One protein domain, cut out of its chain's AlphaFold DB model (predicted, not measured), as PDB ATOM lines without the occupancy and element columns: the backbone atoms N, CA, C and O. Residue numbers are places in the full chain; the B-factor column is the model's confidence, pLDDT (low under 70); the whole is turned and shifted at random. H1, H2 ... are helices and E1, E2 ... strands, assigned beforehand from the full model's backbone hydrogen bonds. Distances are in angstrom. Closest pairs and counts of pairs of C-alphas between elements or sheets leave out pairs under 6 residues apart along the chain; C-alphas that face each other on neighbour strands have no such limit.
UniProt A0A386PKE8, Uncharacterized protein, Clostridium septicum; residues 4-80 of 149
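What this domain is: This is residues 4 to 80 of the 149 residues of an uncharacterized protein of Clostridium septicum (UniProt A0A386PKE8). One twisted five-stranded sheet makes the core, with a helix over each face: the short H1 over one face and the longer H2 over the other, towards the end of E2. The link of residues 52 to 65 passes from edge strand E3 to E4 on the same side as H1. The printed part has 77 residues, with H1, E1, E2, H2, E3, E4 and E5 in chain order; the mixed sheet runs E3, E2, E1, E4, E5, with E1 and E4 parallel and the other neighbours antiparallel. Its class is mixed, helices and strands; it is compact, with a radius of gyration of the C-alphas of 11.3 A, and rounded, with spans of 28 by 24 by 20 A.

How they stand to each other: Start with H1, residues 4 to 9, which is on the sheet at a height of 9.6 A. Next come E1, residues 12 to 18, and E2, residues 21 to 27, an antiparallel hairpin; look for N 14 and O 25, 2.8 A apart. The closest C-alphas of H1 and E1 are those of Ile 7 and Gly 13, 7.4 A apart. H1 only just lies over E2, with 3 of its C-alphas falling on it, and runs along it at 5 degrees on the local plane. H2, residues 30 to 39, is on the opposite face at a height of 9.3 A; the closest C-alphas of E1 and H2 are those of Ser 12 and Gln 30, 5.6 A apart. H2 and the sheet make two layers, a helix on one face of a sheet. In H1 and H2 every O i to N i+4 pair is within hydrogen-bond range. E3, residues 46 to 51, is antiparallel to E2, with N 24 and O 48 at 2.9 A. E4, residues 66 to 70, is parallel to E1, with N 15 and O 67 at 2.8 A. E5, residues 73 to 78, forms an antiparallel hairpin with E4, where N 66 and O 78 are 2.8 A apart.

Where its parts are: Find C-alpha 4 at (-41.336, 46.337, -5.405), where H1 begins; it spans 8.9 A. E1 then covers 19.7 A and E2 19.5 A. H2 begins at C-alpha 30, (-50.461, 35.411, -17.469), and measures 13.4 A. E3 is 17.0 A long, E4 13.3 A and E5 15.1 A, ending at C-alpha 78, (-43.991, 32.940, -9.048).

The domain as a whole: The C-alphas farthest apart are those of Asn 19 and Asp 62, at 29.9 A. The printed part has no cut, and the link from E3 to E4, 14 residues, is long. The mean pLDDT of the printed part is 94.6, and no printed residue is under 70.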
ATOM      1  N   GLN A   4     -40.308  47.034  -6.171       94.94
ATOM      2  CA  GLN A   4     -41.336  46.337  -5.405       94.94
ATOM      3  C   GLN A   4     -42.744  46.903  -5.661       94.94
ATOM      4  O   GLN A   4     -43.683  46.154  -5.927       94.94
ATOM      5  N   GLU A   5     -42.902  48.232  -5.645       93.00
ATOM      6  CA  GLU A   5     -44.186  48.879  -5.965       93.00
ATOM      7  C   GLU A   5     -44.614  48.531  -7.389       93.00
ATOM      8  O   GLU A   5     -45.776  48.210  -7.648       93.00
ATOM      9  N   ARG A   6     -43.649  48.503  -8.317       94.06
ATOM     10  CA  ARG A   6     -43.938  48.191  -9.709       94.06
ATOM     11  C   ARG A   6     -44.426  46.758  -9.901       94.06
ATOM     12  O   ARG A   6     -45.367  46.546 -10.665       94.06
ATOM     13  N   ILE A   7     -43.817  45.772  -9.242       94.75
ATOM     14  CA  ILE A   7     -44.276  44.380  -9.364       94.75
ATOM     15  C   ILE A   7     -45.655  44.171  -8.725       94.75
ATOM     16  O   ILE A   7     -46.431  43.362  -9.225       94.75
ATOM     17  N   GLU A   8     -46.002  44.920  -7.676       94.44
ATOM     18  CA  GLU A   8     -47.323  44.848  -7.033       94.44
ATOM     19  C   GLU A   8     -48.448  45.412  -7.910       94.44
ATOM     20  O   GLU A   8     -49.593  44.958  -7.839       94.44
ATOM     21  N   GLU A   9     -48.134  46.380  -8.769       93.44
ATOM     22  CA  GLU A   9     -49.085  46.959  -9.717       93.44
ATOM     23  C   GLU A   9     -49.323  46.085 -10.952       93.44
ATOM     24  O   GLU A   9     -50.401  46.143 -11.552       93.44
ATOM     25  N   LEU A  10     -48.342  45.278 -11.353       94.56
ATOM     26  CA  LEU A  10     -48.414  44.481 -12.574       94.56
ATOM     27  C   LEU A  10     -49.299  43.238 -12.407       94.56
ATOM     28  O   LEU A  10     -49.362  42.622 -11.348       94.56
ATOM     29  N   ASN A  11     -49.971  42.854 -13.494       95.31
ATOM     30  CA  ASN A  11     -50.777  41.630 -13.541       95.31
ATOM     31  C   ASN A  11     -49.967  40.407 -13.978       95.31
ATOM     32  O   ASN A  11     -50.452  39.291 -13.860       95.31
ATOM     33  N   SER A  12     -48.784  40.590 -14.558       97.12
ATOM     34  CA  SER A  12     -47.768  39.566 -14.833       97.12
ATOM     35  C   SER A  12     -46.491  40.274 -15.284       97.12
ATOM     36  O   SER A  12     -46.556  41.402 -15.786       97.12
ATOM     37  N   GLY A  13     -45.329  39.647 -15.125       97.38
ATOM     38  CA  GLY A  13     -44.067  40.274 -15.503       97.38
ATOM     39  C   GLY A  13     -42.888  39.329 -15.701       97.38
ATOM     40  O   GLY A  13     -42.823  38.239 -15.147       97.38
ATOM     41  N   ILE A  14     -41.914  39.773 -16.484       97.56
ATOM     42  CA  ILE A  14     -40.607  39.131 -16.621       97.56
ATOM     43  C   ILE A  14     -39.573  40.090 -16.047       97.56
ATOM     44  O   ILE A  14     -39.472  41.226 -16.506       97.56
ATOM     45  N   LEU A  15     -38.809  39.636 -15.059       97.38
ATOM     46  CA  LEU A  15     -37.705  40.375 -14.462       97.38
ATOM     47  C   LEU A  15     -36.402  39.773 -14.970       97.38
ATOM     48  O   LEU A  15     -36.113  38.612 -14.698       97.38
ATOM     49  N   LYS A  16     -35.614  40.554 -15.706       96.56
ATOM     50  CA  LYS A  16     -34.288  40.158 -16.186       96.56
ATOM     51  C   LYS A  16     -33.228  40.887 -15.375       96.56
ATOM     52  O   LYS A  16     -33.085  42.101 -15.501       96.56
ATOM     53  N   ILE A  17     -32.498  40.141 -14.559       95.25
ATOM     54  CA  ILE A  17     -31.406  40.642 -13.728       95.25
ATOM     55  C   ILE A  17     -30.114  40.567 -14.547       95.25
ATOM     56  O   ILE A  17     -29.718  39.476 -14.969       95.25
ATOM     57  N   LYS A  18     -29.483  41.723 -14.783       92.81
ATOM     58  CA  LYS A  18     -28.197  41.867 -15.486       92.81
ATOM     59  C   LYS A  18     -27.411  43.028 -14.876       92.81
ATOM     60  O   LYS A  18     -27.948  44.126 -14.792       92.81
ATOM     61  N   ASN A  19     -26.147  42.803 -14.505       87.31
ATOM     62  CA  ASN A  19     -25.226  43.838 -14.001       87.31
ATOM     63  C   ASN A  19     -25.849  44.746 -12.918       87.31
ATOM     64  O   ASN A  19     -25.893  45.963 -13.084       87.31
ATOM     65  N   ASP A  20     -26.403  44.147 -11.859       87.75
ATOM     66  CA  ASP A  20     -27.077  44.843 -10.743       87.75
ATOM     67  C   ASP A  20     -28.269  45.735 -11.137       87.75
ATOM     68  O   ASP A  20     -28.759  46.547 -10.351       87.75
ATOM     69  N   LYS A  21     -28.788  45.555 -12.354       94.12
ATOM     70  CA  LYS A  21     -30.019  46.173 -12.841       94.12
ATOM     71  C   LYS A  21     -31.079  45.117 -13.101       94.12
ATOM     72  O   LYS A  21     -30.788  43.985 -13.499       94.12
ATOM     73  N   VAL A  22     -32.332  45.516 -12.931       95.75
ATOM     74  CA  VAL A  22     -33.502  44.703 -13.255       95.75
ATOM     75  C   VAL A  22     -34.263  45.354 -14.394       95.75
ATOM     76  O   VAL A  22     -34.841  46.430 -14.248       95.75
ATOM     77  N   HIS A  23     -34.291  44.678 -15.539       96.12
ATOM     78  CA  HIS A  23     -35.168  45.025 -16.646       96.12
ATOM     79  C   HIS A  23     -36.497  44.308 -16.454       96.12
ATOM     80  O   HIS A  23     -36.553  43.078 -16.501       96.12
ATOM     81  N   ILE A  24     -37.567  45.066 -16.252       95.81
ATOM     82  CA  ILE A  24     -38.910  44.518 -16.117       95.81
ATOM     83  C   ILE A  24     -39.687  44.681 -17.417       95.81
ATOM     84  O   ILE A  24     -39.673  45.748 -18.034       95.81
ATOM     85  N   ILE A  25     -40.389  43.622 -17.802       96.88
ATOM     86  CA  ILE A  25     -41.361  43.599 -18.892       96.88
ATOM     87  C   ILE A  25     -42.694  43.205 -18.266       96.88
ATOM     88  O   ILE A  25     -42.820  42.111 -17.730       96.88
ATOM     89  N   GLY A  26     -43.666  44.107 -18.274       96.75
ATOM     90  CA  GLY A  26     -44.982  43.920 -17.673       96.75
ATOM     91  C   GLY A  26     -46.047  43.538 -18.696       96.75
ATOM     92  O   GLY A  26     -46.039  44.028 -19.825       96.75
ATOM     93  N   PHE A  27     -47.000  42.713 -18.272       97.06
ATOM     94  CA  PHE A  27     -48.085  42.178 -19.093       97.06
ATOM     95  C   PHE A  27     -49.440  42.360 -18.405       97.06
ATOM     96  O   PHE A  27     -49.530  42.453 -17.179       97.06
ATOM     97  N   LEU A  28     -50.509  42.395 -19.206       93.94
ATOM     98  CA  LEU A  28     -51.880  42.531 -18.702       93.94
ATOM     99  C   LEU A  28     -52.427  41.244 -18.066       93.94
ATOM    100  O   LEU A  28     -53.354  41.332 -17.263       93.94
ATOM    101  N   SER A  29     -51.868  40.078 -18.404       95.12
ATOM    102  CA  SER A  29     -52.270  38.769 -17.878       95.12
ATOM    103  C   SER A  29     -51.149  37.732 -18.017       95.12
ATOM    104  O   SER A  29     -50.184  37.949 -18.759       95.12
ATOM    105  N   GLN A  30     -51.319  36.593 -17.336       95.75
ATOM    106  CA  GLN A  30     -50.461  35.411 -17.469       95.75
ATOM    107  C   GLN A  30     -50.371  34.953 -18.934       95.75
ATOM    108  O   GLN A  30     -49.276  34.764 -19.453       95.75
ATOM    109  N   GLU A  31     -51.510  34.854 -19.620       96.19
ATOM    110  CA  GLU A  31     -51.593  34.406 -21.018       96.19
ATOM    111  C   GLU A  31     -50.749  35.281 -21.953       96.19
ATOM    112  O   GLU A  31     -50.022  34.773 -22.801       96.19
ATOM    113  N   ARG A  32     -50.786  36.611 -21.772       96.62
ATOM    114  CA  ARG A  32     -49.979  37.536 -22.584       96.62
ATOM    115  C   ARG A  32     -48.491  37.385 -22.319       96.62
ATOM    116  O   ARG A  32     -47.697  37.460 -23.252       96.62
ATOM    117  N   LEU A  33     -48.108  37.148 -21.068       97.19
ATOM    118  CA  LEU A  33     -46.720  36.836 -20.751       97.19
ATOM    119  C   LEU A  33     -46.278  35.544 -21.452       97.19
ATOM    120  O   LEU A  33     -45.196  35.512 -22.032       97.19
ATOM    121  N   GLU A  34     -47.106  34.500 -21.436       95.81
ATOM    122  CA  GLU A  34     -46.801  33.215 -22.074       95.81
ATOM    123  C   GLU A  34     -46.725  33.324 -23.605       95.81
ATOM    124  O   GLU A  34     -45.782  32.806 -24.205       95.81
ATOM    125  N   ASP A  35     -47.651  34.054 -24.237       96.56
ATOM    126  CA  ASP A  35     -47.611  34.376 -25.669       96.56
ATOM    127  C   ASP A  35     -46.301  35.092 -26.046       96.56
ATOM    128  O   ASP A  35     -45.653  34.753 -27.040       96.56
ATOM    129  N   TYR A  36     -45.866  36.063 -25.240       96.31
ATOM    130  CA  TYR A  36     -44.592  36.739 -25.467       96.31
ATOM    131  C   TYR A  36     -43.404  35.793 -25.288       96.31
ATOM    132  O   TYR A  36     -42.532  35.723 -26.153       96.31
ATOM    133  N   TYR A  37     -43.365  35.056 -24.178       94.88
ATOM    134  CA  TYR A  37     -42.193  34.283 -23.776       94.88
ATOM    135  C   TYR A  37     -41.978  33.020 -24.618       94.88
ATOM    136  O   TYR A  37     -40.841  32.691 -24.941       94.88
ATOM    137  N   TYR A  38     -43.051  32.315 -24.990       94.62
ATOM    138  CA  TYR A  38     -42.958  31.049 -25.724       94.62
ATOM    139  C   TYR A  38     -43.257  31.186 -27.218       94.62
ATOM    140  O   TYR A  38     -42.791  30.366 -28.007       94.62
ATOM    141  N   ARG A  39     -44.040  32.195 -27.622       93.94
ATOM    142  CA  ARG A  39     -44.491  32.367 -29.016       93.94
ATOM    143  C   ARG A  39     -43.906  33.609 -29.687       93.94
ATOM    144  O   ARG A  39     -44.221  33.870 -30.844       93.94
ATOM    145  N   ASN A  40     -43.047  34.358 -28.989       92.25
ATOM    146  CA  ASN A  40     -42.411  35.591 -29.466       92.25
ATOM    147  C   ASN A  40     -43.406  36.678 -29.921       92.25
ATOM    148  O   ASN A  40     -43.069  37.545 -30.732       92.25
ATOM    149  N   MET A  41     -44.636  36.657 -29.398       93.81
ATOM    150  CA  MET A  41     -45.657  37.645 -29.741       93.81
ATOM    151  C   MET A  41     -45.392  38.971 -29.022       93.81
ATOM    152  O   MET A  41     -45.247  39.009 -27.805       93.81
ATOM    153  N   GLN A  42     -45.368  40.088 -29.752       92.00
ATOM    154  CA  GLN A  42     -45.138  41.414 -29.167       92.00
ATOM    155  C   GLN A  42     -46.411  41.954 -28.498       92.00
ATOM    156  O   GLN A  42     -47.179  42.701 -29.097       92.00
ATOM    157  N   CYS A  43     -46.647  41.544 -27.251       92.31
ATOM    158  CA  CYS A  43     -47.838  41.899 -26.469       92.31
ATOM    159  C   CYS A  43     -47.512  42.392 -25.046       92.31
ATOM    160  O   CYS A  43     -48.365  42.350 -24.155       92.31
ATOM    161  N   PHE A  44     -46.279  42.860 -24.820       91.00
ATOM    162  CA  PHE A  44     -45.921  43.503 -23.559       91.00
ATOM    163  C   PHE A  44     -46.655  44.841 -23.412       91.00
ATOM    164  O   PHE A  44     -46.847  45.582 -24.372       91.00
ATOM    165  N   PHE A  45     -47.072  45.145 -22.188       92.50
ATOM    166  CA  PHE A  45     -47.835  46.347 -21.854       92.50
ATOM    167  C   PHE A  45     -46.942  47.487 -21.361       92.50
ATOM    168  O   PHE A  45     -47.236  48.659 -21.572       92.50
ATOM    169  N   SER A  46     -45.846  47.158 -20.680       93.50
ATOM    170  CA  SER A  46     -44.927  48.159 -20.139       93.50
ATOM    171  C   SER A  46     -43.529  47.591 -20.001       93.50
ATOM    172  O   SER A  46     -43.401  46.396 -19.766       93.50
ATOM    173  N   ASN A  47     -42.510  48.443 -20.063       94.81
ATOM    174  CA  ASN A  47     -41.120  48.081 -19.799       94.81
ATOM    175  C   ASN A  47     -40.480  49.107 -18.860       94.81
ATOM    176  O   ASN A  47     -40.893  50.267 -18.840       94.81
ATOM    177  N   GLY A  48     -39.464  48.699 -18.101       93.94
ATOM    178  CA  GLY A  48     -38.685  49.613 -17.262       93.94
ATOM    179  C   GLY A  48     -37.355  49.021 -16.803       93.94
ATOM    180  O   GLY A  48     -37.127  47.820 -16.931       93.94
ATOM    181  N   ILE A  49     -36.481  49.879 -16.278       95.38
ATOM    182  CA  ILE A  49     -35.165  49.513 -15.738       95.38
ATOM    183  C   ILE A  49     -35.070  50.075 -14.325       95.38
ATOM    184  O   ILE A  49     -35.371  51.248 -14.114       95.38
ATOM    185  N   TYR A  50     -34.653  49.236 -13.386       94.88
ATOM    186  CA  TYR A  50     -34.549  49.564 -11.968       94.88
ATOM    187  C   TYR A  50     -33.215  49.070 -11.414       94.88
ATOM    188  O   TYR A  50     -32.579  48.190 -12.000       94.88
ATOM    189  N   ASP A  51     -32.800  49.638 -10.287       94.19
ATOM    190  CA  ASP A  51     -31.738  49.059  -9.472       94.19
ATOM    191  C   ASP A  51     -32.190  47.717  -8.891       94.19
ATOM    192  O   ASP A  51     -33.383  47.490  -8.673       94.19
ATOM    193  N   TYR A  52     -31.240  46.806  -8.693       91.44
ATOM    194  CA  TYR A  52     -31.515  45.547  -8.021       91.44
ATOM    195  C   TYR A  52     -31.861  45.777  -6.546       91.44
ATOM    196  O   TYR A  52     -31.156  46.486  -5.829       91.44
ATOM    197  N   GLU A  53     -32.933  45.133  -6.099       91.62
ATOM    198  CA  GLU A  53     -33.356  45.074  -4.704       91.62
ATOM    199  C   GLU A  53     -33.924  43.682  -4.402       91.62
ATOM    200  O   GLU A  53     -34.370  42.970  -5.310       91.62
ATOM    201  N   ASP A  54     -33.905  43.289  -3.128       90.50
ATOM    202  CA  ASP A  54     -34.550  42.055  -2.683       90.50
ATOM    203  C   ASP A  54     -36.073  42.210  -2.764       90.50
ATOM    204  O   ASP A  54     -36.660  43.098  -2.144       90.50
ATOM    205  N   LEU A  55     -36.715  41.330  -3.536       93.00
ATOM    206  CA  LEU A  55     -38.143  41.412  -3.829       93.00
ATOM    207  C   LEU A  55     -38.959  40.420  -3.012       93.00
ATOM    208  O   LEU A  55     -38.662  39.225  -2.949       93.00
ATOM    209  N   ASP A  56     -40.073  40.910  -2.480       93.19
ATOM    210  CA  ASP A  56     -41.082  40.096  -1.823       93.19
ATOM    211  C   ASP A  56     -42.184  39.716  -2.820       93.19
ATOM    212  O   ASP A  56     -43.206  40.397  -2.981       93.19
ATOM    213  N   PHE A  57     -41.988  38.574  -3.481       93.94
ATOM    214  CA  PHE A  57     -42.979  38.001  -4.392       93.94
ATOM    215  C   PHE A  57     -44.241  37.504  -3.684       93.94
ATOM    216  O   PHE A  57     -45.240  37.246  -4.351       93.94
ATOM    217  N   SER A  58     -44.261  37.421  -2.348       93.19
ATOM    218  CA  SER A  58     -45.492  37.116  -1.617       93.19
ATOM    219  C   SER A  58     -46.510  38.254  -1.688       93.19
ATOM    220  O   SER A  58     -47.631  38.065  -1.238       93.19
ATOM    221  N   ARG A  59     -46.161  39.421  -2.251       93.69
ATOM    222  CA  ARG A  59     -47.040  40.595  -2.385       93.69
ATOM    223  C   ARG A  59     -47.663  40.758  -3.770       93.69
ATOM    224  O   ARG A  59     -48.532  41.609  -3.936       93.69
ATOM    225  N   ILE A  60     -47.275  39.938  -4.747       95.06
ATOM    226  CA  ILE A  60     -47.844  40.006  -6.102       95.06
ATOM    227  C   ILE A  60     -49.352  39.723  -6.087       95.06
ATOM    228  O   ILE A  60     -49.884  39.097  -5.163       95.06
ATOM    229  N   LYS A  61     -50.058  40.178  -7.123       94.69
ATOM    230  CA  LYS A  61     -51.498  39.942  -7.286       94.69
ATOM    231  C   LYS A  61     -51.814  38.461  -7.534       94.69
ATOM    232  O   LYS A  61     -50.989  37.681  -8.008       94.69
ATOM    233  N   ASP A  62     -53.050  38.080  -7.226       94.19
ATOM    234  CA  ASP A  62     -53.558  36.742  -7.534       94.19
ATOM    235  C   ASP A  62     -53.582  36.531  -9.058       94.19
ATOM    236  O   ASP A  62     -53.811  37.475  -9.816       94.19
ATOM    237  N   ASN A  63     -53.341  35.299  -9.509       94.12
ATOM    238  CA  ASN A  63     -53.261  34.925 -10.926       94.12
ATOM    239  C   ASN A  63     -52.219  35.710 -11.743       94.12
ATOM    240  O   ASN A  63     -52.320  35.777 -12.966       94.12
ATOM    241  N   SER A  64     -51.227  36.304 -11.076       95.81
ATOM    242  CA  SER A  64     -50.153  37.038 -11.737       95.81
ATOM    243  C   SER A  64     -48.897  36.192 -11.827       95.81
ATOM    244  O   SER A  64     -48.365  35.765 -10.804       95.81
ATOM    245  N   LEU A  65     -48.438  35.944 -13.054       97.38
ATOM    246  CA  LEU A  65     -47.236  35.170 -13.322       97.38
ATOM    247  C   LEU A  65     -46.027  36.098 -13.372       97.38
ATOM    248  O   LEU A  65     -45.994  37.049 -14.154       97.38
ATOM    249  N   PHE A  66     -45.014  35.785 -12.574       97.75
ATOM    250  CA  PHE A  66     -43.714  36.432 -12.633       97.75
ATOM    251  C   PHE A  66     -42.618  35.425 -12.960       97.75
ATOM    252  O   PHE A  66     -42.469  34.408 -12.281       97.75
ATOM    253  N   LEU A  67     -41.837  35.724 -13.997       97.50
ATOM    254  CA  LEU A  67     -40.636  34.975 -14.360       97.50
ATOM    255  C   LEU A  67     -39.409  35.790 -13.969       97.50
ATOM    256  O   LEU A  67     -39.282  36.941 -14.384       97.50
ATOM    257  N   VAL A  68     -38.493  35.196 -13.210       97.06
ATOM    258  CA  VAL A  68     -37.216  35.830 -12.865       97.06
ATOM    259  C   VAL A  68     -36.109  35.146 -13.644       97.06
ATOM    260  O   VAL A  68     -35.895  33.940 -13.518       97.06
ATOM    261  N   LEU A  69     -35.418  35.927 -14.463       96.94
ATOM    262  CA  LEU A  69     -34.307  35.499 -15.292       96.94
ATOM    263  C   LEU A  69     -33.028  36.164 -14.793       96.94
ATOM    264  O   LEU A  69     -33.001  37.375 -14.576       96.94
ATOM    265  N   LYS A  70     -31.954  35.388 -14.686       95.19
ATOM    266  CA  LYS A  70     -30.598  35.883 -14.451       95.19
ATOM    267  C   LYS A  70     -29.733  35.471 -15.633       95.19
ATOM    268  O   LYS A  70     -29.724  34.296 -15.988       95.19
ATOM    269  N   ASP A  71     -29.081  36.438 -16.275       91.06
ATOM    270  CA  ASP A  71     -28.274  36.207 -17.484       91.06
ATOM    271  C   ASP A  71     -29.043  35.423 -18.568       91.06
ATOM    272  O   ASP A  71     -28.568  34.439 -19.128       91.06
ATOM    273  N   ASP A  72     -30.295  35.844 -18.801       90.12
ATOM    274  CA  ASP A  72     -31.271  35.236 -19.724       90.12
ATOM    275  C   ASP A  72     -31.673  33.780 -19.416       90.12
ATOM    276  O   ASP A  72     -32.445  33.178 -20.161       90.12
ATOM    277  N   LYS A  73     -31.244  33.223 -18.279       94.94
ATOM    278  CA  LYS A  73     -31.689  31.917 -17.785       94.94
ATOM    279  C   LYS A  73     -32.783  32.091 -16.747       94.94
ATOM    280  O   LYS A  73     -32.621  32.837 -15.785       94.94
ATOM    281  N   LEU A  74     -33.891  31.380 -16.923       96.12
ATOM    282  CA  LEU A  74     -34.961  31.334 -15.934       96.12
ATOM    283  C   LEU A  74     -34.446  30.688 -14.641       96.12
ATOM    284  O   LEU A  74     -34.011  29.539 -14.667       96.12
ATOM    285  N   ILE A  75     -34.535  31.418 -13.530       95.56
ATOM    286  CA  ILE A  75     -34.144  30.920 -12.208       95.56
ATOM    287  C   ILE A  75     -35.356  30.607 -11.334       95.56
ATOM    288  O   ILE A  75     -35.377  29.548 -10.725       95.56
ATOM    289  N   ASN A  76     -36.386  31.463 -11.336       95.12
ATOM    290  CA  ASN A  76     -37.584  31.291 -10.510       95.12
ATOM    291  C   ASN A  76     -38.865  31.641 -11.278       95.12
ATOM    292  O   ASN A  76     -38.866  32.488 -12.177       95.12
ATOM    293  N   LYS A  77     -39.970  31.014 -10.863       96.25
ATOM    294  CA  LYS A  77     -41.336  31.344 -11.281       96.25
ATOM    295  C   LYS A  77     -42.201  31.593 -10.052       96.25
ATOM    296  O   LYS A  77     -42.135  30.827  -9.093       96.25
ATOM    297  N   TYR A  78     -43.044  32.616 -10.109       96.62
ATOM    298  CA  TYR A  78     -43.991  32.940  -9.048       96.62
ATOM    299  C   TYR A  78     -45.383  33.109  -9.634       96.62
ATOM    300  O   TYR A  78     -45.572  33.851 -10.594       96.62
ATOM    301  N   LEU A  79     -46.349  32.410  -9.052       96.06
ATOM    302  CA  LEU A  79     -47.756  32.499  -9.411       96.06
ATOM    303  C   LEU A  79     -48.566  32.013  -8.222       96.06
ATOM    304  O   LEU A  79     -48.332  30.910  -7.738       96.06
ATOM    305  N   TYR A  80     -49.510  32.825  -7.760       95.81
ATOM    306  CA  TYR A  80     -50.439  32.435  -6.707       95.81
ATOM    307  C   TYR A  80     -51.846  32.275  -7.268       95.81
ATOM    308  O   TYR A  80     -52.386  33.199  -7.880       95.81
TER     309      TYR A  80